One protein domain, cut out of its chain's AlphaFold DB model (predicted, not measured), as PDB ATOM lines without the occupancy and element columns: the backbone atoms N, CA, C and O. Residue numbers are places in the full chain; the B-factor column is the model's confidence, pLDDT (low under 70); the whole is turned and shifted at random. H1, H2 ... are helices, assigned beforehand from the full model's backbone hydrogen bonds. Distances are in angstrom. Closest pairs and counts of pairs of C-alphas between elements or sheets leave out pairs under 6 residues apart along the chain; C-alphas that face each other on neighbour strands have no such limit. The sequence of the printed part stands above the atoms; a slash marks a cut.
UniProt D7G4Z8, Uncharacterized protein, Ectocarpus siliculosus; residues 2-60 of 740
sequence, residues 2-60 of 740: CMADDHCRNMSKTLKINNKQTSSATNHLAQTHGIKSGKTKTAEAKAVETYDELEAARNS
ATOM      1  N   CYS A   2       5.419 -30.593  39.648       80.62
ATOM      2  CA  CYS A   2       4.699 -30.829  40.907       80.62
ATOM      3  C   CYS A   2       5.492 -31.823  41.765       80.62
ATOM      4  O   CYS A   2       6.057 -32.765  41.221       80.62
ATOM      5  N   MET A   3       5.540 -31.599  43.080       84.62
ATOM      6  CA  MET A   3       6.358 -32.385  44.017       84.62
ATOM      7  C   MET A   3       5.528 -33.132  45.073       84.62
ATOM      8  O   MET A   3       6.116 -33.726  45.974       84.62
ATOM      9  N   ALA A   4       4.194 -33.071  45.000       82.44
ATOM     10  CA  ALA A   4       3.299 -33.528  46.065       82.44
ATOM     11  C   ALA A   4       3.183 -35.062  46.188       82.44
ATOM     12  O   ALA A   4       3.025 -35.550  47.300       82.44
ATOM     13  N   ASP A   5       3.352 -35.810  45.094       85.56
ATOM     14  CA  ASP A   5       3.465 -37.273  45.084       85.56
ATOM     15  C   ASP A   5       4.540 -37.740  44.084       85.56
ATOM     16  O   ASP A   5       5.049 -36.951  43.278       85.56
ATOM     17  N   ASP A   6       4.900 -39.025  44.125       85.06
ATOM     18  CA  ASP A   6       5.884 -39.598  43.197       85.06
ATOM     19  C   ASP A   6       5.317 -39.849  41.793       85.06
ATOM     20  O   ASP A   6       6.061 -39.816  40.814       85.06
ATOM     21  N   HIS A   7       3.996 -40.002  41.649       84.00
ATOM     22  CA  HIS A   7       3.357 -40.140  40.340       84.00
ATOM     23  C   HIS A   7       3.555 -38.875  39.488       84.00
ATOM     24  O   HIS A   7       4.001 -38.956  38.342       84.00
ATOM     25  N   CYS A   8       3.321 -37.687  40.050       84.00
ATOM     26  CA  CYS A   8       3.486 -36.414  39.350       84.00
ATOM     27  C   CYS A   8       4.953 -36.014  39.145       84.00
ATOM     28  O   CYS A   8       5.243 -35.299  38.177       84.00
ATOM     29  N   ARG A   9       5.871 -36.485  40.005       84.31
ATOM     30  CA  ARG A   9       7.324 -36.393  39.773       84.31
ATOM     31  C   ARG A   9       7.709 -37.232  38.552       84.31
ATOM     32  O   ARG A   9       8.220 -36.684  37.579       84.31
ATOM     33  N   ASN A  10       7.352 -38.518  38.549       84.12
ATOM     34  CA  ASN A  10       7.674 -39.458  37.470       84.12
ATOM     35  C   ASN A  10       7.040 -39.053  36.126       84.12
ATOM     36  O   ASN A  10       7.698 -39.114  35.090       84.12
ATOM     37  N   MET A  11       5.806 -38.533  36.129       80.62
ATOM     38  CA  MET A  11       5.158 -37.988  34.926       80.62
ATOM     39  C   MET A  11       5.865 -36.762  34.315       80.62
ATOM     40  O   MET A  11       5.498 -36.353  33.213       80.62
ATOM     41  N   SER A  12       6.813 -36.121  35.015       73.06
ATOM     42  CA  SER A  12       7.572 -34.944  34.542       73.06
ATOM     43  C   SER A  12       6.711 -33.765  34.038       73.06
ATOM     44  O   SER A  12       7.176 -32.883  33.307       73.06
ATOM     45  N   LYS A  13       5.427 -33.714  34.422       71.62
ATOM     46  CA  LYS A  13       4.427 -32.835  33.802       71.62
ATOM     47  C   LYS A  13       4.636 -31.381  34.227       71.62
ATOM     48  O   LYS A  13       4.288 -30.959  35.332       71.62
ATOM     49  N   THR A  14       5.213 -30.584  33.329       75.12
ATOM     50  CA  THR A  14       5.536 -29.177  33.603       75.12
ATOM     51  C   THR A  14       4.286 -28.297  33.560       75.12
ATOM     52  O   THR A  14       3.855 -27.820  32.513       75.12
ATOM     53  N   LEU A  15       3.716 -28.056  34.742       78.75
ATOM     54  CA  LEU A  15       2.698 -27.031  34.966       78.75
ATOM     55  C   LEU A  15       3.285 -25.648  34.651       78.75
ATOM     56  O   LEU A  15       4.195 -25.188  35.342       78.75
ATOM     57  N   LYS A  16       2.752 -24.972  33.628       79.06
ATOM     58  CA  LYS A  16       3.074 -23.566  33.361       79.06
ATOM     59  C   LYS A  16       2.392 -22.691  34.414       79.06
ATOM     60  O   LYS A  16       1.171 -22.566  34.419       79.06
ATOM     61  N   ILE A  17       3.190 -22.083  35.286       78.69
ATOM     62  CA  ILE A  17       2.771 -20.994  36.174       78.69
ATOM     63  C   ILE A  17       3.261 -19.697  35.530       78.69
ATOM     64  O   ILE A  17       4.409 -19.633  35.098       78.69
ATOM     65  N   ASN A  18       2.411 -18.672  35.461       75.88
ATOM     66  CA  ASN A  18       2.852 -17.317  35.125       75.88
ATOM     67  C   ASN A  18       2.680 -16.401  36.342       75.88
ATOM     68  O   ASN A  18       1.837 -16.656  37.204       75.88
ATOM     69  N   ASN A  19       3.451 -15.311  36.401       66.88
ATOM     70  CA  ASN A  19       3.532 -14.429  37.576       66.88
ATOM     71  C   ASN A  19       2.220 -13.686  37.921       66.88
ATOM     72  O   ASN A  19       2.199 -12.893  38.859       66.88
ATOM     73  N   LYS A  20       1.130 -13.910  37.172       65.81
ATOM     74  CA  LYS A  20      -0.202 -13.331  37.404       65.81
ATOM     75  C   LYS A  20      -1.309 -14.387  37.572       65.81
ATOM     76  O   LYS A  20      -2.429 -14.021  37.915       65.81
ATOM     77  N   GLN A  21      -1.034 -15.675  37.336       71.00
ATOM     78  CA  GLN A  21      -2.026 -16.756  37.358       71.00
ATOM     79  C   GLN A  21      -1.427 -18.052  37.923       71.00
ATOM     80  O   GLN A  21      -0.707 -18.785  37.244       71.00
ATOM     81  N   THR A  22      -1.789 -18.372  39.167       80.19
ATOM     82  CA  THR A  22      -1.465 -19.648  39.831       80.19
ATOM     83  C   THR A  22      -2.561 -20.707  39.677       80.19
ATOM     84  O   THR A  22      -2.372 -21.844  40.105       80.19
ATOM     85  N   SER A  23      -3.695 -20.367  39.052       79.25
ATOM     86  CA  SER A  23      -4.893 -21.214  38.945       79.25
ATOM     87  C   SER A  23      -4.607 -22.612  38.396       79.25
ATOM     88  O   SER A  23      -5.084 -23.584  38.965       79.25
ATOM     89  N   SER A  24      -3.770 -22.751  37.364       83.38
ATOM     90  CA  SER A  24      -3.392 -24.063  36.812       83.38
ATOM     91  C   SER A  24      -2.676 -24.970  37.824       83.38
ATOM     92  O   SER A  24      -2.880 -26.181  37.802       83.38
ATOM     93  N   ALA A  25      -1.872 -24.402  38.730       84.50
ATOM     94  CA  ALA A  25      -1.210 -25.159  39.792       84.50
ATOM     95  C   ALA A  25      -2.171 -25.472  40.947       84.50
ATOM     96  O   ALA A  25      -2.226 -26.614  41.394       84.50
ATOM     97  N   THR A  26      -2.981 -24.498  41.381       84.44
ATOM     98  CA  THR A  26      -4.005 -24.705  42.421       84.44
ATOM     99  C   THR A  26      -5.034 -25.758  42.002       84.44
ATOM    100  O   THR A  26      -5.404 -26.603  42.811       84.44
ATOM    101  N   ASN A  27      -5.456 -25.751  40.734       85.69
ATOM    102  CA  ASN A  27      -6.403 -26.722  40.193       85.69
ATOM    103  C   ASN A  27      -5.786 -28.122  40.117       85.69
ATOM    104  O   ASN A  27      -6.439 -29.073  40.523       85.69
ATOM    105  N   HIS A  28      -4.529 -28.261  39.677       87.19
ATOM    106  CA  HIS A  28      -3.842 -29.557  39.704       87.19
ATOM    107  C   HIS A  28      -3.680 -30.097  41.133       87.19
ATOM    108  O   HIS A  28      -3.962 -31.266  41.371       87.19
ATOM    109  N   LEU A  29      -3.282 -29.257  42.094       86.62
ATOM    110  CA  LEU A  29      -3.184 -29.659  43.500       86.62
ATOM    111  C   LEU A  29      -4.545 -30.103  44.057       86.62
ATOM    112  O   LEU A  29      -4.630 -31.155  44.684       86.62
ATOM    113  N   ALA A  30      -5.625 -29.378  43.757       87.00
ATOM    114  CA  ALA A  30      -6.971 -29.751  44.187       87.00
ATOM    115  C   ALA A  30      -7.513 -31.020  43.495       87.00
ATOM    116  O   ALA A  30      -8.145 -31.835  44.158       87.00
ATOM    117  N   GLN A  31      -7.278 -31.197  42.189       89.62
ATOM    118  CA  GLN A  31      -7.857 -32.288  41.387       89.62
ATOM    119  C   GLN A  31      -7.042 -33.583  41.419       89.62
ATOM    120  O   GLN A  31      -7.626 -34.659  41.381       89.62
ATOM    121  N   THR A  32      -5.709 -33.499  41.451       89.62
ATOM    122  CA  THR A  32      -4.826 -34.678  41.435       89.62
ATOM    123  C   THR A  32      -4.412 -35.111  42.844       89.62
ATOM    124  O   THR A  32      -4.189 -36.293  43.053       89.62
ATOM    125  N   HIS A  33      -4.364 -34.190  43.816       88.38
ATOM    126  CA  HIS A  33      -3.857 -34.471  45.174       88.38
ATOM    127  C   HIS A  33      -4.881 -34.206  46.292       88.38
ATOM    128  O   HIS A  33      -4.574 -34.405  47.462       88.38
ATOM    129  N   GLY A  34      -6.070 -33.673  45.979       86.56
ATOM    130  CA  GLY A  34      -7.039 -33.197  46.983       86.56
ATOM    131  C   GLY A  34      -6.605 -31.932  47.751       86.56
ATOM    132  O   GLY A  34      -7.344 -31.419  48.596       86.56
ATOM    133  N   ILE A  35      -5.424 -31.378  47.455       86.06
ATOM    134  CA  ILE A  35      -4.810 -30.261  48.182       86.06
ATOM    135  C   ILE A  35      -5.430 -28.933  47.718       86.06
ATOM    136  O   ILE A  35      -4.891 -28.213  46.873       86.06
ATOM    137  N   LYS A  36      -6.578 -28.567  48.300       85.06
ATOM    138  CA  LYS A  36      -7.129 -27.205  48.179       85.06
ATOM    139  C   LYS A  36      -6.289 -26.210  48.986       85.06
ATOM    140  O   LYS A  36      -6.047 -26.422  50.175       85.06
ATOM    141  N   SER A  37      -5.916 -25.084  48.373       82.06
ATOM    142  CA  SER A  37      -5.198 -24.007  49.073       82.06
ATOM    143  C   SER A  37      -6.045 -23.399  50.200       82.06
ATOM    144  O   SER A  37      -7.270 -23.331  50.084       82.06
ATOM    145  N   GLY A  38      -5.410 -22.884  51.259       80.25
ATOM    146  CA  GLY A  38      -6.125 -22.206  52.353       80.25
ATOM    147  C   GLY A  38      -7.005 -21.051  51.859       80.25
ATOM    148  O   GLY A  38      -8.166 -20.960  52.241       80.25
ATOM    149  N   LYS A  39      -6.507 -20.245  50.906       79.38
ATOM    150  CA  LYS A  39      -7.285 -19.172  50.259       79.38
ATOM    151  C   LYS A  39      -8.522 -19.705  49.528       79.38
ATOM    152  O   LYS A  39      -9.568 -19.070  49.585       79.38
ATOM    153  N   THR A  40      -8.412 -20.865  48.875       79.38
ATOM    154  CA  THR A  40      -9.545 -21.543  48.224       79.38
ATOM    155  C   THR A  40     -10.566 -21.999  49.262       79.38
ATOM    156  O   THR A  40     -11.731 -21.652  49.129       79.38
ATOM    157  N   LYS A  41     -10.133 -22.684  50.332       79.25
ATOM    158  CA  LYS A  41     -11.028 -23.139  51.411       79.25
ATOM    159  C   LYS A  41     -11.769 -21.969  52.076       79.25
ATOM    160  O   LYS A  41     -12.973 -22.055  52.280       79.25
ATOM    161  N   THR A  42     -11.090 -20.852  52.353       81.31
ATOM    162  CA  THR A  42     -11.730 -19.641  52.898       81.31
ATOM    163  C   THR A  42     -12.704 -18.991  51.910       81.31
ATOM    164  O   THR A  42     -13.733 -18.478  52.334       81.31
ATOM    165  N   ALA A  43     -12.412 -19.000  50.605       81.00
ATOM    166  CA  ALA A  43     -13.325 -18.469  49.591       81.00
ATOM    167  C   ALA A  43     -14.571 -19.354  49.404       81.00
ATOM    168  O   ALA A  43     -15.671 -18.827  49.283       81.00
ATOM    169  N   GLU A  44     -14.409 -20.680  49.431       82.50
ATOM    170  CA  GLU A  44     -15.513 -21.648  49.408       82.50
ATOM    171  C   GLU A  44     -16.399 -21.506  50.654       82.50
ATOM    172  O   GLU A  44     -17.608 -21.356  50.516       82.50
ATOM    173  N   ALA A  45     -15.804 -21.454  51.852       82.50
ATOM    174  CA  ALA A  45     -16.541 -21.255  53.101       82.50
ATOM    175  C   ALA A  45     -17.350 -19.948  53.092       82.50
ATOM    176  O   ALA A  45     -18.532 -19.964  53.417       82.50
ATOM    177  N   LYS A  46     -16.755 -18.839  52.628       84.56
ATOM    178  CA  LYS A  46     -17.465 -17.558  52.476       84.56
ATOM    179  C   LYS A  46     -18.575 -17.592  51.428       84.56
ATOM    180  O   LYS A  46     -19.554 -16.868  51.569       84.56
ATOM    181  N   ALA A  47     -18.436 -18.390  50.371       85.12
ATOM    182  CA  ALA A  47     -19.485 -18.543  49.366       85.12
ATOM    183  C   ALA A  47     -20.690 -19.330  49.913       85.12
ATOM    184  O   ALA A  47     -21.821 -18.977  49.594       85.12
ATOM    185  N   VAL A  48     -20.447 -20.335  50.765       86.31
ATOM    186  CA  VAL A  48     -21.495 -21.050  51.516       86.31
ATOM    187  C   VAL A  48     -22.154 -20.116  52.536       86.31
ATOM    188  O   VAL A  48     -23.354 -19.911  52.460       86.31
ATOM    189  N   GLU A  49     -21.369 -19.436  53.376       86.69
ATOM    190  CA  GLU A  49     -21.839 -18.422  54.342       86.69
ATOM    191  C   GLU A  49     -22.733 -17.355  53.671       86.69
ATOM    192  O   GLU A  49     -23.845 -17.099  54.123       86.69
ATOM    193  N   THR A  50     -22.307 -16.810  52.524       85.75
ATOM    194  CA  THR A  50     -23.101 -15.848  51.733       85.75
ATOM    195  C   THR A  50     -24.392 -16.464  51.177       85.75
ATOM    196  O   THR A  50     -25.409 -15.780  51.062       85.75
ATOM    197  N   TYR A  51     -24.370 -17.741  50.782       87.62
ATOM    198  CA  TYR A  51     -25.560 -18.436  50.290       87.62
ATOM    199  C   TYR A  51     -26.563 -18.675  51.424       87.62
ATOM    200  O   TYR A  51     -27.740 -18.358  51.260       87.62
ATOM    201  N   ASP A  52     -26.092 -19.137  52.580       88.56
ATOM    202  CA  ASP A  52     -26.912 -19.400  53.764       88.56
ATOM    203  C   ASP A  52     -27.526 -18.103  54.323       88.56
ATOM    204  O   ASP A  52     -28.701 -18.090  54.692       88.56
ATOM    205  N   GLU A  53     -26.796 -16.978  54.301       87.94
ATOM    206  CA  GLU A  53     -27.347 -15.649  54.610       87.94
ATOM    207  C   GLU A  53     -28.474 -15.242  53.643       87.94
ATOM    208  O   GLU A  53     -29.514 -14.737  54.076       87.94
ATOM    209  N   LEU A  54     -28.304 -15.468  52.335       85.88
ATOM    210  CA  LEU A  54     -29.323 -15.163  51.322       85.88
ATOM    211  C   LEU A  54     -30.547 -16.084  51.433       85.88
ATOM    212  O   LEU A  54     -31.681 -15.635  51.239       85.88
ATOM    213  N   GLU A  55     -30.335 -17.352  51.765       88.69
ATOM    214  CA  GLU A  55     -31.386 -18.336  51.995       88.69
ATOM    215  C   GLU A  55     -32.167 -17.992  53.276       88.69
ATOM    216  O   GLU A  55     -33.397 -17.920  53.257       88.69
ATOM    217  N   ALA A  56     -31.485 -17.634  54.368       89.00
ATOM    218  CA  ALA A  56     -32.108 -17.130  55.592       89.00
ATOM    219  C   ALA A  56     -32.876 -15.811  55.366       89.00
ATOM    220  O   ALA A  56     -33.988 -15.647  55.874       89.00
ATOM    221  N   ALA A  57     -32.337 -14.890  54.559       87.00
ATOM    222  CA  ALA A  57     -33.001 -13.641  54.186       87.00
ATOM    223  C   ALA A  57     -34.320 -13.890  53.431       87.00
ATOM    224  O   ALA A  57     -35.361 -13.346  53.814       87.00
ATOM    225  N   ARG A  58     -34.307 -14.766  52.416       86.88
ATOM    226  CA  ARG A  58     -35.504 -15.197  51.664       86.88
ATOM    227  C   ARG A  58     -36.519 -15.930  52.537       86.88
ATOM    228  O   ARG A  58     -37.727 -15.770  52.365       86.88
ATOM    229  N   ASN A  59     -36.038 -16.727  53.485       90.81
ATOM    230  CA  ASN A  59     -36.885 -17.478  54.403       90.81
ATOM    231  C   ASN A  59     -37.383 -16.643  55.598       90.81
ATOM    232  O   ASN A  59     -38.259 -17.097  56.339       90.81
ATOM    233  N   SER A  60     -36.908 -15.401  55.748       92.56
ATOM    234  CA  SER A  60     -37.371 -14.477  56.782       92.56
ATOM    235  C   SER A  60     -38.859 -14.139  56.632       92.56
ATOM    236  O   SER A  60     -39.386 -13.955  55.530       92.56
TER     237      SER A  60
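Overview. This is residues 2 to 60 of the 740 residues of an uncharacterized protein of Ectocarpus siliculosus (UniProt D7G4Z8). A small body of two short helices and a loop carries one long helix, H3, which sticks out as an arm and makes the length of the whole. From H1 the chain runs through a long loop, turns round at residues 18 to 23, and comes back along H2, making a U; H3 then points away from it. The printed part has 59 residues with three named helices, in the order H1, H2, H3, and no named strand; the class is all helix. It is extended, with a radius of gyration of the C-alphas of 16.6 A, and spans 55 by 24 by 14 A.

Arrangement. H1, residues 6 to 10, touches no helix. It is apart from H2, residues 23 to 33, with no C-alpha of the one within 8 A of the other. H2 runs with a direction component of -0.91 along y. By the same test, H3, residues 38 to 59, is apart from H2 and from H1. H3 runs with a component of -0.97 along x. In H1, H2 and H3 every O i to N i+4 pair is within hydrogen-bond range.

Along the chain. H1 begins at C-alpha 6, (5.884, -39.598, 43.197). H2 measures 14.7 A from its first to its last C-alpha and begins at C-alpha 23, (-4.893, -21.214, 38.945). H3, the longest helix with 22 residues, measures 31.2 A and ends at C-alpha 59, (-36.885, -17.478, 54.403).

Size, cuts and confidence. The two C-alphas farthest apart are those of Asn 10 and Ser 60, at 55.0 A. Residues 18 to 23 stand free, and so do residues 41 to 60, of which 41 to 59 belong to H3. The body without them spans 28 by 18 by 12 A. The link from H1 to H2 is long, with 12 residues, and the link from H2 to H3 is tight, with 4. The printed part has no cut. Its mean pLDDT is 83.0, and residues 19 to 20 are under 70.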